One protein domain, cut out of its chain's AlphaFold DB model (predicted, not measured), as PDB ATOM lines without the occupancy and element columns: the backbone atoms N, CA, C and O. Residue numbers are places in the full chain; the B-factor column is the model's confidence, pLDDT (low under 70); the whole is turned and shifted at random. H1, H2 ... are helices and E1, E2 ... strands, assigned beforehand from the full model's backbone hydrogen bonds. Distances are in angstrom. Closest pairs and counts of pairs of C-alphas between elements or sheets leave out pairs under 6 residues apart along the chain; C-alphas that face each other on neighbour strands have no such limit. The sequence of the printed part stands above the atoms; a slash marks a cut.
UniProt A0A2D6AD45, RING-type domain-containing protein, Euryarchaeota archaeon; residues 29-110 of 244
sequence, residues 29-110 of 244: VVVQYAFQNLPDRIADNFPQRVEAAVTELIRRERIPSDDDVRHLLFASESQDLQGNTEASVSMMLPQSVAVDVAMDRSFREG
ATOM      1  N   VAL A  29      14.046 -27.842 -13.064       94.56
ATOM      2  CA  VAL A  29      13.887 -26.855 -14.130       94.56
ATOM      3  C   VAL A  29      15.098 -25.931 -14.124       94.56
ATOM      4  O   VAL A  29      15.546 -25.481 -13.070       94.56
ATOM      5  N   VAL A  30      15.636 -25.644 -15.308       94.94
ATOM      6  CA  VAL A  30      16.746 -24.698 -15.461       94.94
ATOM      7  C   VAL A  30      16.218 -23.275 -15.305       94.94
ATOM      8  O   VAL A  30      15.334 -22.850 -16.049       94.94
ATOM      9  N   VAL A  31      16.783 -22.531 -14.359       95.44
ATOM     10  CA  VAL A  31      16.485 -21.117 -14.113       95.44
ATOM     11  C   VAL A  31      17.758 -20.303 -14.323       95.44
ATOM     12  O   VAL A  31      18.798 -20.607 -13.739       95.44
ATOM     13  N   GLN A  32      17.672 -19.274 -15.166       96.00
ATOM     14  CA  GLN A  32      18.769 -18.346 -15.439       96.00
ATOM     15  C   GLN A  32      18.618 -17.084 -14.588       96.00
ATOM     16  O   GLN A  32      17.545 -16.476 -14.589       96.00
ATOM     17  N   TYR A  33      19.688 -16.679 -13.908       93.75
ATOM     18  CA  TYR A  33      19.837 -15.385 -13.239       93.75
ATOM     19  C   TYR A  33      20.845 -14.546 -14.015       93.75
ATOM     20  O   TYR A  33      21.920 -15.036 -14.358       93.75
ATOM     21  N   ALA A  34      20.507 -13.289 -14.290       91.94
ATOM     22  CA  ALA A  34      21.371 -12.354 -14.997       91.94
ATOM     23  C   ALA A  34      21.304 -10.989 -14.318       91.94
ATOM     24  O   ALA A  34      20.215 -10.502 -14.012       91.94
ATOM     25  N   PHE A  35      22.460 -10.371 -14.089       91.12
ATOM     26  CA  PHE A  35      22.526  -9.038 -13.502       91.12
ATOM     27  C   PHE A  35      23.505  -8.155 -14.260       91.12
ATOM     28  O   PHE A  35      24.577  -8.585 -14.681       91.12
ATOM     29  N   GLN A  36      23.127  -6.886 -14.364       89.25
ATOM     30  CA  GLN A  36      23.938  -5.823 -14.937       89.25
ATOM     31  C   GLN A  36      24.566  -4.976 -13.827       89.25
ATOM     32  O   GLN A  36      24.079  -4.948 -12.684       89.25
ATOM     33  N   ASN A  37      25.618  -4.247 -14.200       86.69
ATOM     34  CA  ASN A  37      26.360  -3.333 -13.334       86.69
ATOM     35  C   ASN A  37      26.920  -4.036 -12.084       86.69
ATOM     36  O   ASN A  37      26.684  -3.610 -10.950       86.69
ATOM     37  N   LEU A  38      27.593  -5.172 -12.289       84.69
ATOM     38  CA  LEU A  38      28.279  -5.919 -11.237       84.69
ATOM     39  C   LEU A  38      29.730  -5.422 -11.083       84.69
ATOM     40  O   LEU A  38      30.406  -5.192 -12.091       84.69
ATOM     41  N   PRO A  39      30.235  -5.248  -9.848       85.19
ATOM     42  CA  PRO A  39      31.664  -5.078  -9.590       85.19
ATOM     43  C   PRO A  39      32.446  -6.336  -9.992       85.19
ATOM     44  O   PRO A  39      31.970  -7.448  -9.751       85.19
ATOM     45  N   ASP A  40      33.662  -6.173 -10.520       83.94
ATOM     46  CA  ASP A  40      34.504  -7.284 -11.004       83.94
ATOM     47  C   ASP A  40      34.694  -8.380  -9.939       83.94
ATOM     48  O   ASP A  40      34.576  -9.567 -10.223       83.94
ATOM     49  N   ARG A  41      34.840  -7.988  -8.666       82.94
ATOM     50  CA  ARG A  41      34.973  -8.916  -7.526       82.94
ATOM     51  C   ARG A  41      33.778  -9.854  -7.350       82.94
ATOM     52  O   ARG A  41      33.943 -10.991  -6.906       82.94
ATOM     53  N   ILE A  42      32.572  -9.368  -7.649       84.31
ATOM     54  CA  ILE A  42      31.352 -10.180  -7.611       84.31
ATOM     55  C   ILE A  42      31.260 -11.019  -8.885       84.31
ATOM     56  O   ILE A  42      30.878 -12.185  -8.800       84.31
ATOM     57  N   ALA A  43      31.630 -10.446 -10.033       84.94
ATOM     58  CA  ALA A  43      31.612 -11.120 -11.327       84.94
ATOM     59  C   ALA A  43      32.530 -12.358 -11.360       84.94
ATOM     60  O   ALA A  43      32.106 -13.412 -11.833       84.94
ATOM     61  N   ASP A  44      33.730 -12.270 -10.775       86.38
ATOM     62  CA  ASP A  44      34.738 -13.344 -10.767       86.38
ATOM     63  C   ASP A  44      34.246 -14.654 -10.126       86.38
ATOM     64  O   ASP A  44      34.644 -15.742 -10.534       86.38
ATOM     65  N   ASN A  45      33.362 -14.564  -9.127       89.31
ATOM     66  CA  ASN A  45      32.770 -15.715  -8.431       89.31
ATOM     67  C   ASN A  45      31.240 -15.703  -8.511       89.31
ATOM     68  O   ASN A  45      30.542 -16.158  -7.597       89.31
ATOM     69  N   PHE A  46      30.708 -15.124  -9.588       91.25
ATOM     70  CA  PHE A  46      29.282 -14.889  -9.735       91.25
ATOM     71  C   PHE A  46      28.441 -16.174  -9.630       91.25
ATOM     72  O   PHE A  46      27.499 -16.179  -8.834       91.25
ATOM     73  N   PRO A  47      28.781 -17.288 -10.316       93.69
ATOM     74  CA  PRO A  47      27.993 -18.516 -10.231       93.69
ATOM     75  C   PRO A  47      27.873 -19.062  -8.805       93.69
ATOM     76  O   PRO A  47      26.767 -19.333  -8.341       93.69
ATOM     77  N   GLN A  48      28.993 -19.155  -8.083       94.12
ATOM     78  CA  GLN A  48      29.039 -19.713  -6.730       94.12
ATOM     79  C   GLN A  48      28.304 -18.817  -5.731       94.12
ATOM     80  O   GLN A  48      27.623 -19.307  -4.829       94.12
ATOM     81  N   ARG A  49      28.413 -17.492  -5.887       92.94
ATOM     82  CA  ARG A  49      27.704 -16.540  -5.027       92.94
ATOM     83  C   ARG A  49      26.191 -16.592  -5.241       92.94
ATOM     84  O   ARG A  49      25.448 -16.552  -4.263       92.94
ATOM     85  N   VAL A  50      25.734 -16.703  -6.491       94.62
ATOM     86  CA  VAL A  50      24.303 -16.853  -6.797       94.62
ATOM     87  C   VAL A  50      23.782 -18.188  -6.274       94.62
ATOM     88  O   VAL A  50      22.729 -18.212  -5.650       94.62
ATOM     89  N   GLU A  51      24.525 -19.281  -6.446       95.00
ATOM     90  CA  GLU A  51      24.149 -20.596  -5.911       95.00
ATOM     91  C   GLU A  51      24.011 -20.582  -4.387       95.00
ATOM     92  O   GLU A  51      22.998 -21.046  -3.856       95.00
ATOM     93  N   ALA A  52      24.964 -19.970  -3.681       95.12
ATOM     94  CA  ALA A  52      24.886 -19.804  -2.234       95.12
ATOM     95  C   ALA A  52      23.676 -18.951  -1.814       95.12
ATOM     96  O   ALA A  52      22.950 -19.324  -0.892       95.12
ATOM     97  N   ALA A  53      23.422 -17.837  -2.509       95.12
ATOM     98  CA  ALA A  53      22.290 -16.957  -2.229       95.12
ATOM     99  C   ALA A  53      20.939 -17.655  -2.461       95.12
ATOM    100  O   ALA A  53      20.057 -17.596  -1.606       95.12
ATOM    101  N   VAL A  54      20.783 -18.351  -3.589       95.75
ATOM    102  CA  VAL A  54      19.556 -19.083  -3.929       95.75
ATOM    103  C   VAL A  54      19.319 -20.226  -2.946       95.75
ATOM    104  O   VAL A  54      18.210 -20.367  -2.434       95.75
ATOM    105  N   THR A  55      20.359 -20.991  -2.610       94.56
ATOM    106  CA  THR A  55      20.265 -22.075  -1.622       94.56
ATOM    107  C   THR A  55      19.841 -21.547  -0.251       94.56
ATOM    108  O   THR A  55      18.980 -22.140   0.400       94.56
ATOM    109  N   GLU A  56      20.392 -20.410   0.178       94.25
ATOM    110  CA  GLU A  56      20.018 -19.771   1.441       94.25
ATOM    111  C   GLU A  56      18.562 -19.277   1.429       94.25
ATOM    112  O   GLU A  56      17.843 -19.449   2.414       94.25
ATOM    113  N   LEU A  57      18.089 -18.705   0.317       92.50
ATOM    114  CA  LEU A  57      16.696 -18.261   0.177       92.50
ATOM    115  C   LEU A  57      15.718 -19.439   0.215       92.50
ATOM    116  O   LEU A  57      14.734 -19.373   0.953       92.50
ATOM    117  N   ILE A  58      16.032 -20.535  -0.480       91.69
ATOM    118  CA  ILE A  58      15.224 -21.762  -0.461       91.69
ATOM    119  C   ILE A  58      15.173 -22.351   0.954       91.69
ATOM    120  O   ILE A  58      14.089 -22.679   1.434       91.69
ATOM    121  N   ARG A  59      16.307 -22.422   1.671       92.94
ATOM    122  CA  ARG A  59      16.332 -22.887   3.076       92.94
ATOM    123  C   ARG A  59      15.486 -22.023   4.009       92.94
ATOM    124  O   ARG A  59      14.991 -22.530   5.010       92.94
ATOM    125  N   ARG A  60      15.340 -20.732   3.706       92.69
ATOM    126  CA  ARG A  60      14.496 -19.789   4.455       92.69
ATOM    127  C   ARG A  60      13.036 -19.784   3.993       92.69
ATOM    128  O   ARG A  60      12.297 -18.896   4.412       92.69
ATOM    129  N   GLU A  61      12.638 -20.710   3.118       90.38
ATOM    130  CA  GLU A  61      11.303 -20.766   2.504       90.38
ATOM    131  C   GLU A  61      10.912 -19.444   1.811       90.38
ATOM    132  O   GLU A  61       9.742 -19.054   1.758       90.38
ATOM    133  N   ARG A  62      11.906 -18.713   1.287       91.06
ATOM    134  CA  ARG A  62      11.707 -17.484   0.511       91.06
ATOM    135  C   ARG A  62      11.872 -17.771  -0.975       91.06
ATOM    136  O   ARG A  62      12.721 -18.560  -1.379       91.06
ATOM    137  N   ILE A  63      11.092 -17.065  -1.790       91.81
ATOM    138  CA  ILE A  63      11.251 -17.080  -3.247       91.81
ATOM    139  C   ILE A  63      12.634 -16.497  -3.565       91.81
ATOM    140  O   ILE A  63      12.918 -15.384  -3.109       91.81
ATOM    141  N   PRO A  64      13.493 -17.197  -4.327       93.94
ATOM    142  CA  PRO A  64      14.772 -16.657  -4.759       93.94
ATOM    143  C   PRO A  64      14.564 -15.634  -5.885       93.94
ATOM    144  O   PRO A  64      14.880 -15.877  -7.044       93.94
ATOM    145  N   SER A  65      13.961 -14.498  -5.538       93.50
ATOM    146  CA  SER A  65      13.677 -13.404  -6.463       93.50
ATOM    147  C   SER A  65      14.971 -12.746  -6.947       93.50
ATOM    148  O   SER A  65      15.971 -12.742  -6.224       93.50
ATOM    149  N   ASP A  66      14.963 -12.154  -8.146       92.62
ATOM    150  CA  ASP A  66      16.157 -11.491  -8.685       92.62
ATOM    151  C   ASP A  66      16.665 -10.389  -7.725       92.62
ATOM    152  O   ASP A  66      17.867 -10.309  -7.475       92.62
ATOM    153  N   ASP A  67      15.774  -9.611  -7.090       89.88
ATOM    154  CA  ASP A  67      16.186  -8.606  -6.095       89.88
ATOM    155  C   ASP A  67      16.750  -9.234  -4.816       89.88
ATOM    156  O   ASP A  67      17.740  -8.737  -4.291       89.88
ATOM    157  N   ASP A  68      16.149 -10.306  -4.287       91.75
ATOM    158  CA  ASP A  68      16.634 -10.938  -3.051       91.75
ATOM    159  C   ASP A  68      18.007 -11.581  -3.257       91.75
ATOM    160  O   ASP A  68      18.900 -11.430  -2.419       91.75
ATOM    161  N   VAL A  69      18.196 -12.256  -4.395       93.88
ATOM    162  CA  VAL A  69      19.499 -12.787  -4.803       93.88
ATOM    163  C   VAL A  69      20.487 -11.633  -4.921       93.88
ATOM    164  O   VAL A  69      21.548 -11.683  -4.300       93.88
ATOM    165  N   ARG A  70      20.121 -10.549  -5.619       91.19
ATOM    166  CA  ARG A  70      20.957  -9.348  -5.733       91.19
ATOM    167  C   ARG A  70      21.326  -8.794  -4.355       91.19
ATOM    168  O   ARG A  70      22.503  -8.579  -4.086       91.19
ATOM    169  N   HIS A  71      20.370  -8.629  -3.450       90.50
ATOM    170  CA  HIS A  71      20.621  -8.137  -2.096       90.50
ATOM    171  C   HIS A  71      21.632  -8.998  -1.336       90.50
ATOM    172  O   HIS A  71      22.525  -8.445  -0.700       90.50
ATOM    173  N   LEU A  72      21.542 -10.328  -1.430       90.56
ATOM    174  CA  LEU A  72      22.504 -11.226  -0.788       90.56
ATOM    175  C   LEU A  72      23.896 -11.166  -1.431       90.56
ATOM    176  O   LEU A  72      24.889 -11.235  -0.705       90.56
ATOM    177  N   LEU A  73      23.990 -10.974  -2.752       89.12
ATOM    178  CA  LEU A  73      25.275 -10.777  -3.436       89.12
ATOM    179  C   LEU A  73      26.017  -9.531  -2.921       89.12
ATOM    180  O   LEU A  73      27.241  -9.565  -2.787       89.12
ATOM    181  N   PHE A  74      25.283  -8.456  -2.614       85.19
ATOM    182  CA  PHE A  74      25.837  -7.170  -2.170       85.19
ATOM    183  C   PHE A  74      25.869  -6.983  -0.644       85.19
ATOM    184  O   PHE A  74      26.498  -6.043  -0.167       85.19
ATOM    185  N   ALA A  75      25.244  -7.863   0.148       81.31
ATOM    186  CA  ALA A  75      25.130  -7.714   1.606       81.31
ATOM    187  C   ALA A  75      26.480  -7.650   2.350       81.31
ATOM    188  O   ALA A  75      26.531  -7.198   3.492       81.31
ATOM    189  N   SER A  76      27.565  -8.105   1.717       67.00
ATOM    190  CA  SER A  76      28.925  -8.097   2.268       67.00
ATOM    191  C   SER A  76      29.824  -6.979   1.719       67.00
ATOM    192  O   SER A  76      30.979  -6.898   2.129       67.00
ATOM    193  N   GLU A  77      29.327  -6.110   0.827       67.00
ATOM    194  CA  GLU A  77      30.149  -5.085   0.172       67.00
ATOM    195  C   GLU A  77      29.785  -3.658   0.598       67.00
ATOM    196  O   GLU A  77      28.658  -3.181   0.455       67.00
ATOM    197  N   SER A  78      30.783  -2.946   1.113       58.12
ATOM    198  CA  SER A  78      30.707  -1.536   1.475       58.12
ATOM    199  C   SER A  78      31.058  -0.639   0.275       58.12
ATOM    200  O   SER A  78      32.221  -0.476  -0.065       58.12
ATOM    201  N   GLN A  79      30.021  -0.043  -0.320       56.59
ATOM    202  CA  GLN A  79      29.966   1.250  -1.036       56.59
ATOM    203  C   GLN A  79      30.705   1.491  -2.372       56.59
ATOM    204  O   GLN A  79      30.381   2.490  -3.014       56.59
ATOM    205  N   ASP A  80      31.536   0.590  -2.900       58.31
ATOM    206  CA  ASP A  80      32.112   0.765  -4.252       58.31
ATOM    207  C   ASP A  80      31.213   0.139  -5.345       58.31
ATOM    208  O   ASP A  80      31.502  -0.908  -5.916       58.31
ATOM    209  N   LEU A  81      30.065   0.769  -5.621       59.12
ATOM    210  CA  LEU A  81      28.998   0.239  -6.498       59.12
ATOM    211  C   LEU A  81      29.216   0.443  -8.014       59.12
ATOM    212  O   LEU A  81      28.325   0.133  -8.806       59.12
ATOM    213  N   GLN A  82      30.357   0.977  -8.449       64.94
ATOM    214  CA  GLN A  82      30.623   1.233  -9.872       64.94
ATOM    215  C   GLN A  82      31.266   0.025 -10.548       64.94
ATOM    216  O   GLN A  82      32.460  -0.009 -10.826       64.94
ATOM    217  N   GLY A  83      30.433  -0.971 -10.824       66.75
ATOM    218  CA  GLY A  83      30.755  -2.073 -11.718       66.75
ATOM    219  C   GLY A  83      30.080  -1.903 -13.076       66.75
ATOM    220  O   GLY A  83      28.932  -1.467 -13.134       66.75
ATOM    221  N   ASN A  84      30.773  -2.248 -14.164       75.81
ATOM    222  CA  ASN A  84      30.233  -2.210 -15.533       75.81
ATOM    223  C   ASN A  84      30.183  -3.608 -16.177       75.81
ATOM    224  O   ASN A  84      30.124  -3.735 -17.398       75.81
ATOM    225  N   THR A  85      30.261  -4.667 -15.367       84.19
ATOM    226  CA  THR A  85      30.203  -6.039 -15.875       84.19
ATOM    227  C   THR A  85      28.777  -6.573 -15.847       84.19
ATOM    228  O   THR A  85      27.977  -6.252 -14.961       84.19
ATOM    229  N   GLU A  86      28.451  -7.377 -16.853       90.06
ATOM    230  CA  GLU A  86      27.225  -8.164 -16.929       90.06
ATOM    231  C   GLU A  86      27.602  -9.636 -16.769       90.06
ATOM    232  O   GLU A  86      28.536 -10.118 -17.411       90.06
ATOM    233  N   ALA A  87      26.883 -10.349 -15.905       91.12
ATOM    234  CA  ALA A  87      27.102 -11.772 -15.680       91.12
ATOM    235  C   ALA A  87      25.768 -12.513 -15.603       91.12
ATOM    236  O   ALA A  87      24.761 -11.980 -15.126       91.12
ATOM    237  N   SER A  88      25.768 -13.763 -16.067       93.81
ATOM    238  CA  SER A  88      24.616 -14.653 -15.958       93.81
ATOM    239  C   SER A  88      25.029 -16.075 -15.592       93.81
ATOM    240  O   SER A  88      26.146 -16.508 -15.869       93.81
ATOM    241  N   VAL A  89      24.128 -16.785 -14.919       94.75
ATOM    242  CA  VAL A  89      24.313 -18.165 -14.468       94.75
ATOM    243  C   VAL A  89      22.993 -18.910 -14.581       94.75
ATOM    244  O   VAL A  89      21.934 -18.363 -14.276       94.75
ATOM    245  N   SER A  90      23.064 -20.167 -15.002       95.94
ATOM    246  CA  SER A  90      21.923 -21.077 -15.058       95.94
ATOM    247  C   SER A  90      22.097 -22.171 -14.014       95.94
ATOM    248  O   SER A  90      23.171 -22.760 -13.918       95.94
ATOM    249  N   MET A  91      21.047 -22.463 -13.252       92.31
ATOM    250  CA  MET A  91      21.048 -23.517 -12.234       92.31
ATOM    251  C   MET A  91      19.766 -24.340 -12.279       92.31
ATOM    252  O   MET A  91      18.726 -23.866 -12.737       92.31
ATOM    253  N   MET A  92      19.848 -25.586 -11.818       94.19
ATOM    254  CA  MET A  92      18.699 -26.482 -11.726       94.19
ATOM    255  C   MET A  92      17.989 -26.264 -10.391       94.19
ATOM    256  O   MET A  92      18.585 -26.468  -9.337       94.19
ATOM    257  N   LEU A  93      16.724 -25.850 -10.443       93.31
ATOM    258  CA  LEU A  93      15.878 -25.636  -9.269       93.31
ATOM    259  C   LEU A  93      14.677 -26.590  -9.284       93.31
ATOM    260  O   LEU A  93      14.239 -26.992 -10.366       93.31
ATOM    261  N   PRO A  94      14.112 -26.944  -8.114       93.00
ATOM    262  CA  PRO A  94      12.847 -27.672  -8.054       93.00
ATOM    263  C   PRO A  94      11.742 -26.926  -8.813       93.00
ATOM    264  O   PRO A  94      11.711 -25.691  -8.810       93.00
ATOM    265  N   GLN A  95      10.835 -27.656  -9.469       91.69
ATOM    266  CA  GLN A  95       9.778 -27.062 -10.294       91.69
ATOM    267  C   GLN A  95       8.940 -26.021  -9.538       91.69
ATOM    268  O   GLN A  95       8.638 -24.969 -10.096       91.69
ATOM    269  N   SER A  96       8.581 -26.282  -8.285       91.31
ATOM    270  CA  SER A  96       7.853 -25.375  -7.394       91.31
ATOM    271  C   SER A  96       8.570 -24.034  -7.240       91.31
ATOM    272  O   SER A  96       7.980 -22.987  -7.501       91.31
ATOM    273  N   VAL A  97       9.865 -24.071  -6.924       93.62
ATOM    274  CA  VAL A  97      10.713 -22.881  -6.792       93.62
ATOM    275  C   VAL A  97      10.827 -22.145  -8.126       93.62
ATOM    276  O   VAL A  97      10.693 -20.924  -8.173       93.62
ATOM    277  N   ALA A  98      11.031 -22.867  -9.230       92.75
ATOM    278  CA  ALA A  98      11.118 -22.266 -10.559       92.75
ATOM    279  C   ALA A  98       9.811 -21.560 -10.966       92.75
ATOM    280  O   ALA A  98       9.850 -20.482 -11.560       92.75
ATOM    281  N   VAL A  99       8.656 -22.138 -10.620       89.06
ATOM    282  CA  VAL A  99       7.341 -21.522 -10.834       89.06
ATOM    283  C   VAL A  99       7.191 -20.253  -9.997       89.06
ATOM    284  O   VAL A  99       6.746 -19.240 -10.532       89.06
ATOM    285  N   ASP A 100       7.601 -20.269  -8.728       90.81
ATOM    286  CA  ASP A 100       7.560 -19.080  -7.870       90.81
ATOM    287  C   ASP A 100       8.451 -17.947  -8.410       90.81
ATOM    288  O   ASP A 100       8.007 -16.799  -8.477       90.81
ATOM    289  N   VAL A 101       9.668 -18.263  -8.872       91.38
ATOM    290  CA  VAL A 101      10.568 -17.294  -9.529       91.38
ATOM    291  C   VAL A 101       9.939 -16.737 -10.808       91.38
ATOM    292  O   VAL A 101       9.959 -15.528 -11.040       91.38
ATOM    293  N   ALA A 102       9.343 -17.594 -11.639       89.88
ATOM    294  CA  ALA A 102       8.682 -17.168 -12.871       89.88
ATOM    295  C   ALA A 102       7.482 -16.248 -12.598       89.88
ATOM    296  O   ALA A 102       7.280 -15.257 -13.308       89.88
ATOM    297  N   MET A 103       6.696 -16.546 -11.561       85.88
ATOM    298  CA  MET A 103       5.595 -15.685 -11.135       85.88
ATOM    299  C   MET A 103       6.111 -14.334 -10.639       85.88
ATOM    300  O   MET A 103       5.600 -13.306 -11.076       85.88
ATOM    301  N   ASP A 104       7.139 -14.317  -9.790       88.25
ATOM    302  CA  ASP A 104       7.749 -13.086  -9.274       88.25
ATOM    303  C   ASP A 104       8.257 -12.166 -10.401       88.25
ATOM    304  O   ASP A 104       7.900 -10.984 -10.449       88.25
ATOM    305  N   ARG A 105       8.974 -12.728 -11.385       88.75
ATOM    306  CA  ARG A 105       9.398 -12.009 -12.602       88.75
ATOM    307  C   ARG A 105       8.218 -11.433 -13.370       88.75
ATOM    308  O   ARG A 105       8.216 -10.252 -13.715       88.75
ATOM    309  N   SER A 106       7.183 -12.246 -13.573       84.62
ATOM    310  CA  SER A 106       5.971 -11.827 -14.279       84.62
ATOM    311  C   SER A 106       5.294 -10.642 -13.587       84.62
ATOM    312  O   SER A 106       4.826  -9.730 -14.263       84.62
ATOM    313  N   PHE A 107       5.251 -10.620 -12.252       80.62
ATOM    314  CA  PHE A 107       4.683  -9.501 -11.500       80.62
ATOM    315  C   PHE A 107       5.521  -8.225 -11.630       80.62
ATOM    316  O   PHE A 107       4.951  -7.152 -11.841       80.62
ATOM    317  N   ARG A 108       6.854  -8.323 -11.547       75.88
ATOM    318  CA  ARG A 108       7.758  -7.164 -11.661       75.88
ATOM    319  C   ARG A 108       7.758  -6.526 -13.044       75.88
ATOM    320  O   ARG A 108       7.790  -5.304 -13.146       75.88
ATOM    321  N   GLU A 109       7.663  -7.328 -14.100       71.62
ATOM    322  CA  GLU A 109       7.577  -6.835 -15.483       71.62
ATOM    323  C   GLU A 109       6.205  -6.221 -15.830       71.62
ATOM    324  O   GLU A 109       5.932  -5.892 -16.987       71.62
ATOM    325  N   GLY A 110       5.337  -6.033 -14.828       62.12
ATOM    326  CA  GLY A 110       4.040  -5.390 -14.986       62.12
ATOM    327  C   GLY A 110       2.912  -6.344 -15.365       62.12
ATOM    328  O   GLY A 110       1.915  -5.865 -15.887       62.12
TER     329      GLY A 110
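Overview. This is residues 29 to 110 of the 244 residues of the protein "RING-type domain-containing protein" of Euryarchaeota archaeon (UniProt A0A2D6AD45). E1 and E2 make an antiparallel ribbon with H2 and H3 over one face, H1 near one end and H4 turning off at the other. The printed part has 82 residues, mixed helices and strands; its named elements run E1 H1 H2 H3 E2 H4. It is compact, with radius of gyration of the C-alphas 12.6 A and spans of 35 by 28 by 19 A.

Along the chain. Find C-alpha 29 at (13.887, -26.855, -14.130); E1 runs 25.6 A to residue 38. H1 spans residues 40 to 43, H2 46 to 59, H3 66 to 74, and E2 85 to 94. H4, residues 95 to 108, ends at C-alpha 108, (7.758, -7.164, -11.661).

Arrangement. Between E1 and E2, N 33 and O 89 are within hydrogen-bond range, 2.8 A. H2 and H3 touch, closest at the C-alphas of Ala 53 and Val 69, 5.6 A. In H2, H3 and H4 every O i to N i+4 pair is within range.

Size, cuts and confidence. The printed part has no cut; residues 76 to 83 and 110 have pLDDT under 70.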